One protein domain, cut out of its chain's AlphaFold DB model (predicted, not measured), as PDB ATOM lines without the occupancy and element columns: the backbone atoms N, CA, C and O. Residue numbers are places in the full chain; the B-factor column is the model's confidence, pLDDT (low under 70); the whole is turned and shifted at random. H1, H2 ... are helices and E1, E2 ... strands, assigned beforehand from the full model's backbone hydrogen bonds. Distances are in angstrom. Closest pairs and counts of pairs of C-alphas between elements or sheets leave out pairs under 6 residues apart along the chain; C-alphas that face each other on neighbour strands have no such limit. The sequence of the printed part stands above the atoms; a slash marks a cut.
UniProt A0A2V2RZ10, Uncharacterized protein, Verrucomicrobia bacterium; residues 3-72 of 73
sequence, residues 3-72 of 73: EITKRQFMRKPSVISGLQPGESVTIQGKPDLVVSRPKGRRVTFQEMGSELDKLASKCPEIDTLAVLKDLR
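What this domain is: This is residues 3 to 72 of the 73 residues of an uncharacterized protein of Verrucomicrobia bacterium (UniProt A0A2V2RZ10). A small head, made of the three-stranded sheet E1, E2 and E3 with the short helices H1 and H2 at it, sits at one end of a long arm that sticks out from it. Residues 44 to 50, of which 45 to 50 belong to H3, and residues 52 to 72, of which 52 to 56 belong to H3 and 64 to 70 to H4, stand free in this arm; H3 and H4 are apart from each other and neither is on the sheet. The printed part has 70 residues with four named helices and three named strands, in the order E1, H1, H2, E2, E3, H3, H4, and its class is mixed, helices and strands. The sheet has the order E1, E2, E3 and is mixed, E1 and E2 being parallel and E2 and E3 antiparallel. The whole is extended, with a radius of gyration of the C-alphas of 22.0 A, and elongated, with spans of 58 by 31 by 20 A.

How they stand to each other: E1, residues 3 to 5, is an edge strand and the parallel neighbour of the inner strand E2, residues 24 to 28; N 4 and O 26 are within hydrogen-bond range at 2.9 A. Between these strands come H1, residues 6 to 11, and H2, residues 14 to 17, and the four form a strand-helix-strand unit, two parallel neighbour strands with helices between them, with a right-handed crossover. H1 is on the sheet but only grazes it, with its residues 6 to 9; its closest C-alphas to E2 are those of Lys 6 and Ile 27, 6.0 A apart. H2 also only grazes the sheet, with its residues 15 to 16; its closest C-alphas to E3, residues 33 to 36, are those of Ile 16 and Val 35, 7.4 A apart. H1 and H2 are close but not clearly touching, the closest C-alphas being those of Phe 9 and Val 15, 7.1 A apart. E2 and E3 form an antiparallel hairpin at 168 degrees, with N 27 and O 33 2.8 A apart and N 35 and O 25 2.8 A apart, both within hydrogen-bond range. H3, residues 45 to 56, and H4, residues 64 to 70, are not on the sheet, and they are apart from each other. In H1, H3 and H4 every O i to N i+4 pair is within hydrogen-bond range; H2 is too short for such a pair.

Where its parts are: E1 begins at C-alpha 3, (7.172, 26.866, -8.105), and is 7.0 A long. H1 measures 8.7 A, H2 4.9 A, E2 12.9 A and E3 9.9 A from first to last C-alpha. H3, the longest helix, begins at C-alpha 45, (34.412, 2.974, -6.704), and is 16.3 A long. H4 is 10.0 A long and ends at C-alpha 70, (20.851, -26.996, -9.874).

The domain as a whole: The two C-alphas farthest apart are those of Lys 30 and Lys 69, at 58.8 A. The body without the stretches that stand free has 42 residues and spans 43 by 20 by 15 A. The printed part has no cut and no long link; the links E3 to H3, of 8 residues, and H3 to H4, of 7 residues, are short. The mean pLDDT of the printed part is 85.2, and no printed residue is under 70.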
ATOM      1  N   GLU A   3       8.616  27.040  -8.291       87.56
ATOM      2  CA  GLU A   3       7.172  26.866  -8.105       87.56
ATOM      3  C   GLU A   3       6.476  26.622  -9.443       87.56
ATOM      4  O   GLU A   3       6.781  27.282 -10.440       87.56
ATOM      5  N   ILE A   4       5.551  25.664  -9.477       88.69
ATOM      6  CA  ILE A   4       4.712  25.384 -10.645       88.69
ATOM      7  C   ILE A   4       3.254  25.212 -10.229       88.69
ATOM      8  O   ILE A   4       2.934  24.676  -9.172       88.69
ATOM      9  N   THR A   5       2.340  25.630 -11.096       88.25
ATOM     10  CA  THR A   5       0.905  25.408 -10.880       88.25
ATOM     11  C   THR A   5       0.515  23.968 -11.218       88.25
ATOM     12  O   THR A   5       1.108  23.340 -12.103       88.25
ATOM     13  N   LYS A   6      -0.563  23.455 -10.608       85.06
ATOM     14  CA  LYS A   6      -1.128  22.134 -10.947       85.06
ATOM     15  C   LYS A   6      -1.387  21.965 -12.453       85.06
ATOM     16  O   LYS A   6      -1.118  20.907 -13.013       85.06
ATOM     17  N   ARG A   7      -1.847  23.016 -13.144       88.00
ATOM     18  CA  ARG A   7      -2.100  22.986 -14.599       88.00
ATOM     19  C   ARG A   7      -0.815  22.828 -15.417       88.00
ATOM     20  O   ARG A   7      -0.818  22.109 -16.413       88.00
ATOM     21  N   GLN A   8       0.268  23.491 -15.014       84.94
ATOM     22  CA  GLN A   8       1.579  23.345 -15.657       84.94
ATOM     23  C   GLN A   8       2.160  21.950 -15.415       84.94
ATOM     24  O   GLN A   8       2.665  21.340 -16.355       84.94
ATOM     25  N   PHE A   9       2.012  21.425 -14.195       85.31
ATOM     26  CA  PHE A   9       2.434  20.069 -13.859       85.31
ATOM     27  C   PHE A   9       1.719  19.012 -14.714       85.31
ATOM     28  O   PHE A   9       2.377  18.206 -15.366       85.31
ATOM     29  N   MET A  10       0.386  19.072 -14.808       85.88
ATOM     30  CA  MET A  10      -0.400  18.115 -15.603       85.88
ATOM     31  C   MET A  10      -0.066  18.150 -17.100       85.88
ATOM     32  O   MET A  10      -0.144  17.128 -17.773       85.88
ATOM     33  N   ARG A  11       0.320  19.316 -17.638       89.06
ATOM     34  CA  ARG A  11       0.735  19.457 -19.044       89.06
ATOM     35  C   ARG A  11       2.134  18.911 -19.319       89.06
ATOM     36  O   ARG A  11       2.418  18.535 -20.452       89.06
ATOM     37  N   LYS A  12       3.018  18.914 -18.321       85.56
ATOM     38  CA  LYS A  12       4.406  18.465 -18.466       85.56
ATOM     39  C   LYS A  12       4.887  17.775 -17.182       85.56
ATOM     40  O   LYS A  12       5.669  18.354 -16.427       85.56
ATOM     41  N   PRO A  13       4.478  16.517 -16.946       82.25
ATOM     42  CA  PRO A  13       4.888  15.775 -15.753       82.25
ATOM     43  C   PRO A  13       6.402  15.506 -15.714       82.25
ATOM     44  O   PRO A  13       6.982  15.358 -14.639       82.25
ATOM     45  N   SER A  14       7.075  15.553 -16.870       82.19
ATOM     46  CA  SER A  14       8.533  15.418 -16.984       82.19
ATOM     47  C   SER A  14       9.336  16.533 -16.301       82.19
ATOM     48  O   SER A  14      10.550  16.414 -16.152       82.19
ATOM     49  N   VAL A  15       8.685  17.605 -15.832       79.38
ATOM     50  CA  VAL A  15       9.331  18.613 -14.974       79.38
ATOM     51  C   VAL A  15       9.847  17.988 -13.673       79.38
ATOM     52  O   VAL A  15      10.887  18.416 -13.183       79.38
ATOM     53  N   ILE A  16       9.192  16.939 -13.157       80.62
ATOM     54  CA  ILE A  16       9.689  16.196 -11.989       80.62
ATOM     55  C   ILE A  16      10.892  15.325 -12.363       80.62
ATOM     56  O   ILE A  16      11.903  15.344 -11.666       80.62
ATOM     57  N   SER A  17      10.823  14.580 -13.471       77.44
ATOM     58  CA  SER A  17      11.924  13.696 -13.888       77.44
ATOM     59  C   SER A  17      13.192  14.464 -14.277       77.44
ATOM     60  O   SER A  17      14.287  13.912 -14.220       77.44
ATOM     61  N   GLY A  18      13.048  15.733 -14.670       82.31
ATOM     62  CA  GLY A  18      14.152  16.630 -15.006       82.31
ATOM     63  C   GLY A  18      14.836  17.305 -13.813       82.31
ATOM     64  O   GLY A  18      15.813  18.018 -14.036       82.31
ATOM     65  N   LEU A  19      14.355  17.107 -12.579       85.00
ATOM     66  CA  LEU A  19      14.981  17.668 -11.378       85.00
ATOM     67  C   LEU A  19      16.434  17.206 -11.266       85.00
ATOM     68  O   LEU A  19      16.705  16.004 -11.326       85.00
ATOM     69  N   GLN A  20      17.366  18.130 -11.056       83.88
ATOM     70  CA  GLN A  20      18.748  17.769 -10.746       83.88
ATOM     71  C   GLN A  20      18.877  17.322  -9.280       83.88
ATOM     72  O   GLN A  20      18.064  17.700  -8.433       83.88
ATOM     73  N   PRO A  21      19.874  16.487  -8.933       85.56
ATOM     74  CA  PRO A  21      20.117  16.120  -7.542       85.56
ATOM     75  C   PRO A  21      20.369  17.358  -6.665       85.56
ATOM     76  O   PRO A  21      21.296  18.125  -6.914       85.56
ATOM     77  N   GLY A  22      19.568  17.527  -5.614       84.44
ATOM     78  CA  GLY A  22      19.573  18.689  -4.720       84.44
ATOM     79  C   GLY A  22      18.510  19.739  -5.045       84.44
ATOM     80  O   GLY A  22      18.340  20.677  -4.270       84.44
ATOM     81  N   GLU A  23      17.776  19.596  -6.150       87.44
ATOM     82  CA  GLU A  23      16.700  20.517  -6.508       87.44
ATOM     83  C   GLU A  23      15.351  20.120  -5.903       87.44
ATOM     84  O   GLU A  23      15.052  18.950  -5.643       87.44
ATOM     85  N   SER A  24      14.509  21.134  -5.721       88.62
ATOM     86  CA  SER A  24      13.137  20.999  -5.251       88.62
ATOM     87  C   SER A  24      12.183  21.873  -6.056       88.62
ATOM     88  O   SER A  24      12.493  23.016  -6.428       88.62
ATOM     89  N   VAL A  25      11.002  21.314  -6.311       91.31
ATOM     90  CA  VAL A  25       9.876  21.974  -6.961       91.31
ATOM     91  C   VAL A  25       8.654  21.902  -6.053       91.31
ATOM     92  O   VAL A  25       8.335  20.842  -5.520       91.31
ATOM     93  N   THR A  26       7.953  23.021  -5.919       91.56
ATOM     94  CA  THR A  26       6.670  23.097  -5.216       91.56
ATOM     95  C   THR A  26       5.553  23.169  -6.243       91.56
ATOM     96  O   THR A  26       5.551  24.036  -7.118       91.56
ATOM     97  N   ILE A  27       4.603  22.244  -6.156       91.38
ATOM     98  CA  ILE A  27       3.385  22.233  -6.957       91.38
ATOM     99  C   ILE A  27       2.288  22.891  -6.124       91.38
ATOM    100  O   ILE A  27       1.829  22.316  -5.137       91.38
ATOM    101  N   GLN A  28       1.874  24.086  -6.542       89.62
ATOM    102  CA  GLN A  28       0.851  24.868  -5.852       89.62
ATOM    103  C   GLN A  28      -0.509  24.145  -5.887       89.62
ATOM    104  O   GLN A  28      -0.974  23.714  -6.954       89.62
ATOM    105  N   GLY A  29      -1.147  24.023  -4.725       83.69
ATOM    106  CA  GLY A  29      -2.358  23.251  -4.484       83.69
ATOM    107  C   GLY A  29      -3.034  23.600  -3.153       83.69
ATOM    108  O   GLY A  29      -2.844  24.667  -2.585       83.69
ATOM    109  N   LYS A  30      -3.899  22.705  -2.675       86.12
ATOM    110  CA  LYS A  30      -4.536  22.785  -1.351       86.12
ATOM    111  C   LYS A  30      -4.633  21.362  -0.790       86.12
ATOM    112  O   LYS A  30      -5.691  20.750  -0.935       86.12
ATOM    113  N   PRO A  31      -3.553  20.786  -0.238       85.38
ATOM    114  CA  PRO A  31      -2.269  21.404   0.125       85.38
ATOM    115  C   PRO A  31      -1.251  21.487  -1.027       85.38
ATOM    116  O   PRO A  31      -1.406  20.823  -2.057       85.38
ATOM    117  N   ASP A  32      -0.211  22.302  -0.840       88.62
ATOM    118  CA  ASP A  32       0.951  22.353  -1.733       88.62
ATOM    119  C   ASP A  32       1.745  21.046  -1.655       88.62
ATOM    120  O   ASP A  32       1.970  20.495  -0.576       88.62
ATOM    121  N   LEU A  33       2.190  20.554  -2.810       89.56
ATOM    122  CA  LEU A  33       2.995  19.343  -2.905       89.56
ATOM    123  C   LEU A  33       4.447  19.717  -3.197       89.56
ATOM    124  O   LEU A  33       4.762  20.216  -4.276       89.56
ATOM    125  N   VAL A  34       5.346  19.441  -2.255       90.19
ATOM    126  CA  VAL A  34       6.787  19.634  -2.447       90.19
ATOM    127  C   VAL A  34       7.403  18.336  -2.951       90.19
ATOM    128  O   VAL A  34       7.335  17.305  -2.287       90.19
ATOM    129  N   VAL A  35       8.031  18.395  -4.122       87.25
ATOM    130  CA  VAL A  35       8.785  17.286  -4.707       87.25
ATOM    131  C   VAL A  35      10.258  17.667  -4.728       87.25
ATOM    132  O   VAL A  35      10.650  18.646  -5.364       87.25
ATOM    133  N   SER A  36      11.089  16.902  -4.028       87.44
ATOM    134  CA  SER A  36      12.535  17.108  -3.972       87.44
ATOM    135  C   SER A  36      13.279  15.899  -4.526       87.44
ATOM    136  O   SER A  36      12.897  14.751  -4.297       87.44
ATOM    137  N   ARG A  37      14.363  16.154  -5.263       85.19
ATOM    138  CA  ARG A  37      15.318  15.113  -5.643       85.19
ATOM    139  C   ARG A  37      16.506  15.213  -4.695       85.19
ATOM    140  O   ARG A  37      17.297  16.146  -4.835       85.19
ATOM    141  N   PRO A  38      16.669  14.294  -3.731       81.50
ATOM    142  CA  PRO A  38      17.785  14.370  -2.803       81.50
ATOM    143  C   PRO A  38      19.106  14.266  -3.567       81.50
ATOM    144  O   PRO A  38      19.258  13.469  -4.499       81.50
ATOM    145  N   LYS A  39      20.083  15.082  -3.172       80.88
ATOM    146  CA  LYS A  39      21.456  14.921  -3.640       80.88
ATOM    147  C   LYS A  39      22.048  13.716  -2.916       80.88
ATOM    148  O   LYS A  39      22.546  13.845  -1.803       80.88
ATOM    149  N   GLY A  40      21.957  12.541  -3.533       75.62
ATOM    150  CA  GLY A  40      22.673  11.369  -3.044       75.62
ATOM    151  C   GLY A  40      24.174  11.660  -3.007       75.62
ATOM    152  O   GLY A  40      24.715  12.249  -3.951       75.62
ATOM    153  N   ARG A  41      24.851  11.267  -1.923       76.38
ATOM    154  CA  ARG A  41      26.316  11.247  -1.895       76.38
ATOM    155  C   ARG A  41      26.766  10.316  -3.018       76.38
ATOM    156  O   ARG A  41      26.386   9.150  -3.042       76.38
ATOM    157  N   ARG A  42      27.538  10.839  -3.972       74.75
ATOM    158  CA  ARG A  42      28.211   9.985  -4.950       74.75
ATOM    159  C   ARG A  42      29.305   9.241  -4.200       74.75
ATOM    160  O   ARG A  42      30.231   9.883  -3.717       74.75
ATOM    161  N   VAL A  43      29.149   7.931  -4.069       80.75
ATOM    162  CA  VAL A  43      30.203   7.054  -3.566       80.75
ATOM    163  C   VAL A  43      31.175   6.756  -4.699       80.75
ATOM    164  O   VAL A  43      30.780   6.518  -5.842       80.75
ATOM    165  N   THR A  44      32.459   6.830  -4.389       85.81
ATOM    166  CA  THR A  44      33.530   6.425  -5.298       85.81
ATOM    167  C   THR A  44      33.536   4.906  -5.471       85.81
ATOM    168  O   THR A  44      32.973   4.171  -4.661       85.81
ATOM    169  N   PHE A  45      34.206   4.415  -6.517       86.81
ATOM    170  CA  PHE A  45      34.412   2.974  -6.704       86.81
ATOM    171  C   PHE A  45      35.042   2.312  -5.468       86.81
ATOM    172  O   PHE A  45      34.625   1.231  -5.067       86.81
ATOM    173  N   GLN A  46      35.993   2.997  -4.829       90.06
ATOM    174  CA  GLN A  46      36.656   2.516  -3.618       90.06
ATOM    175  C   GLN A  46      35.689   2.420  -2.433       90.06
ATOM    176  O   GLN A  46      35.680   1.411  -1.733       90.06
ATOM    177  N   GLU A  47      34.847   3.435  -2.228       89.44
ATOM    178  CA  GLU A  47      33.837   3.408  -1.165       89.44
ATOM    179  C   GLU A  47      32.813   2.290  -1.403       89.44
ATOM    180  O   GLU A  47      32.526   1.539  -0.472       89.44
ATOM    181  N   MET A  48      32.344   2.104  -2.644       88.12
ATOM    182  CA  MET A  48      31.456   0.989  -3.003       88.12
ATOM    183  C   MET A  48      32.096  -0.372  -2.718       88.12
ATOM    184  O   MET A  48      31.464  -1.214  -2.085       88.12
ATOM    185  N   GLY A  49      33.350  -0.580  -3.132       88.81
ATOM    186  CA  GLY A  49      34.082  -1.815  -2.836       88.81
ATOM    187  C   GLY A  49      34.179  -2.074  -1.333       88.81
ATOM    188  O   GLY A  49      33.802  -3.143  -0.865       88.81
ATOM    189  N   SER A  50      34.546  -1.051  -0.555       88.75
ATOM    190  CA  SER A  50      34.653  -1.173   0.903       88.75
ATOM    191  C   SER A  50      33.324  -1.511   1.595       88.75
ATOM    192  O   SER A  50      33.314  -2.172   2.634       88.75
ATOM    193  N   GLU A  51      32.191  -1.053   1.055       87.19
ATOM    194  CA  GLU A  51      30.865  -1.408   1.567       87.19
ATOM    195  C   GLU A  51      30.473  -2.838   1.187       87.19
ATOM    196  O   GLU A  51      29.919  -3.556   2.022       87.19
ATOM    197  N   LEU A  52      30.810  -3.277  -0.029       89.00
ATOM    198  CA  LEU A  52      30.595  -4.653  -0.472       89.00
ATOM    199  C   LEU A  52      31.418  -5.648   0.348       89.00
ATOM    200  O   LEU A  52      30.868  -6.659   0.774       89.00
ATOM    201  N   ASP A  53      32.677  -5.340   0.659       89.38
ATOM    202  CA  ASP A  53      33.531  -6.200   1.489       89.38
ATOM    203  C   ASP A  53      32.961  -6.367   2.908       89.38
ATOM    204  O   ASP A  53      32.934  -7.465   3.471       89.38
ATOM    205  N   LYS A  54      32.413  -5.286   3.484       88.44
ATOM    206  CA  LYS A  54      31.709  -5.347   4.777       88.44
ATOM    207  C   LYS A  54      30.474  -6.240   4.711       88.44
ATOM    208  O   LYS A  54      30.187  -6.949   5.674       88.44
ATOM    209  N   LEU A  55      29.729  -6.198   3.609       86.94
ATOM    210  CA  LEU A  55      28.560  -7.055   3.410       86.94
ATOM    211  C   LEU A  55      28.956  -8.513   3.167       86.94
ATOM    212  O   LEU A  55      28.292  -9.394   3.702       86.94
ATOM    213  N   ALA A  56      30.051  -8.764   2.447       82.56
ATOM    214  CA  ALA A  56      30.542 -10.106   2.156       82.56
ATOM    215  C   ALA A  56      30.778 -10.917   3.438       82.56
ATOM    216  O   ALA A  56      30.355 -12.064   3.515       82.56
ATOM    217  N   SER A  57      31.329 -10.295   4.489       80.25
ATOM    218  CA  SER A  57      31.515 -10.944   5.801       80.25
ATOM    219  C   SER A  57      30.224 -11.409   6.495       80.25
ATOM    220  O   SER A  57      30.277 -12.219   7.415       80.25
ATOM    221  N   LYS A  58      29.063 -10.886   6.081       84.19
ATOM    222  CA  LYS A  58      27.743 -11.254   6.615       84.19
ATOM    223  C   LYS A  58      27.004 -12.246   5.724       84.19
ATOM    224  O   LYS A  58      25.963 -12.761   6.133       84.19
ATOM    225  N   CYS A  59      27.493 -12.478   4.511       79.69
ATOM    226  CA  CYS A  59      26.907 -13.448   3.608       79.69
ATOM    227  C   CYS A  59      27.346 -14.854   4.036       79.69
ATOM    228  O   CYS A  59      28.534 -15.063   4.285       79.69
ATOM    229  N   PRO A  60      26.421 -15.823   4.125       81.38
ATOM    230  CA  PRO A  60      26.808 -17.210   4.331       81.38
ATOM    231  C   PRO A  60      27.680 -17.677   3.162       81.38
ATOM    232  O   PRO A  60      27.508 -17.217   2.030       81.38
ATOM    233  N   GLU A  61      28.598 -18.604   3.425       79.81
ATOM    234  CA  GLU A  61      29.321 -19.279   2.352       79.81
ATOM    235  C   GLU A  61      28.311 -20.038   1.485       79.81
ATOM    236  O   GLU A  61      27.619 -20.947   1.944       79.81
ATOM    237  N   ILE A  62      28.182 -19.616   0.227       81.06
ATOM    238  CA  ILE A  62      27.326 -20.270  -0.758       81.06
ATOM    239  C   ILE A  62      28.223 -21.137  -1.632       81.06
ATOM    240  O   ILE A  62      29.152 -20.635  -2.270       81.06
ATOM    241  N   ASP A  63      27.905 -22.428  -1.722       83.81
ATOM    242  CA  ASP A  63      28.485 -23.298  -2.740       83.81
ATOM    243  C   ASP A  63      27.923 -22.903  -4.113       83.81
ATOM    244  O   ASP A  63      26.886 -23.381  -4.582       83.81
ATOM    245  N   THR A  64      28.623 -21.974  -4.759       84.88
ATOM    246  CA  THR A  64      28.273 -21.479  -6.093       84.88
ATOM    247  C   THR A  64      28.259 -22.599  -7.135       84.88
ATOM    248  O   THR A  64      27.492 -22.533  -8.093       84.88
ATOM    249  N   LEU A  65      29.043 -23.664  -6.937       85.25
ATOM    250  CA  LEU A  65      29.094 -24.822  -7.824       85.25
ATOM    251  C   LEU A  65      27.830 -25.677  -7.703       85.25
ATOM    252  O   LEU A  65      27.311 -26.135  -8.723       85.25
ATOM    253  N   ALA A  66      27.319 -25.871  -6.488       84.62
ATOM    254  CA  ALA A  66      26.039 -26.539  -6.261       84.62
ATOM    255  C   ALA A  66      24.875 -25.753  -6.889       84.62
ATOM    256  O   ALA A  66      24.089 -26.329  -7.640       84.62
ATOM    257  N   VAL A  67      24.830 -24.430  -6.687       85.38
ATOM    258  CA  VAL A  67      23.805 -23.554  -7.291       85.38
ATOM    259  C   VAL A  67      23.836 -23.627  -8.820       85.38
ATOM    260  O   VAL A  67      22.800 -23.786  -9.462       85.38
ATOM    261  N   LEU A  68      25.026 -23.568  -9.428       88.12
ATOM    262  CA  LEU A  68      25.175 -23.670 -10.884       88.12
ATOM    263  C   LEU A  68      24.775 -25.046 -11.437       88.12
ATOM    264  O   LEU A  68      24.342 -25.132 -12.585       88.12
ATOM    265  N   LYS A  69      24.933 -26.122 -10.656       89.50
ATOM    266  CA  LYS A  69      24.483 -27.468 -11.041       89.50
ATOM    267  C   LYS A  69      22.963 -27.604 -10.972       89.50
ATOM    268  O   LYS A  69      22.400 -28.236 -11.860       89.50
ATOM    269  N   ASP A  70      22.315 -27.004  -9.975       86.44
ATOM    270  CA  ASP A  70      20.851 -26.996  -9.874       86.44
ATOM    271  C   ASP A  70      20.197 -26.157 -10.978       86.44
ATOM    272  O   ASP A  70      19.232 -26.610 -11.582       86.44
ATOM    273  N   LEU A  71      20.760 -24.994 -11.327       84.31
ATOM    274  CA  LEU A  71      20.243 -24.135 -12.408       84.31
ATOM    275  C   LEU A  71      20.397 -24.723 -13.823       84.31
ATOM    276  O   LEU A  71      19.850 -24.172 -14.775       84.31
ATOM    277  N   ARG A  72      21.194 -25.786 -13.988       79.56
ATOM    278  CA  ARG A  72      21.390 -26.484 -15.271       79.56
ATOM    279  C   ARG A  72      20.423 -27.652 -15.489       79.56
ATOM    280  O   ARG A  72      20.496 -28.262 -16.556       79.56
TER     281      ARG A  72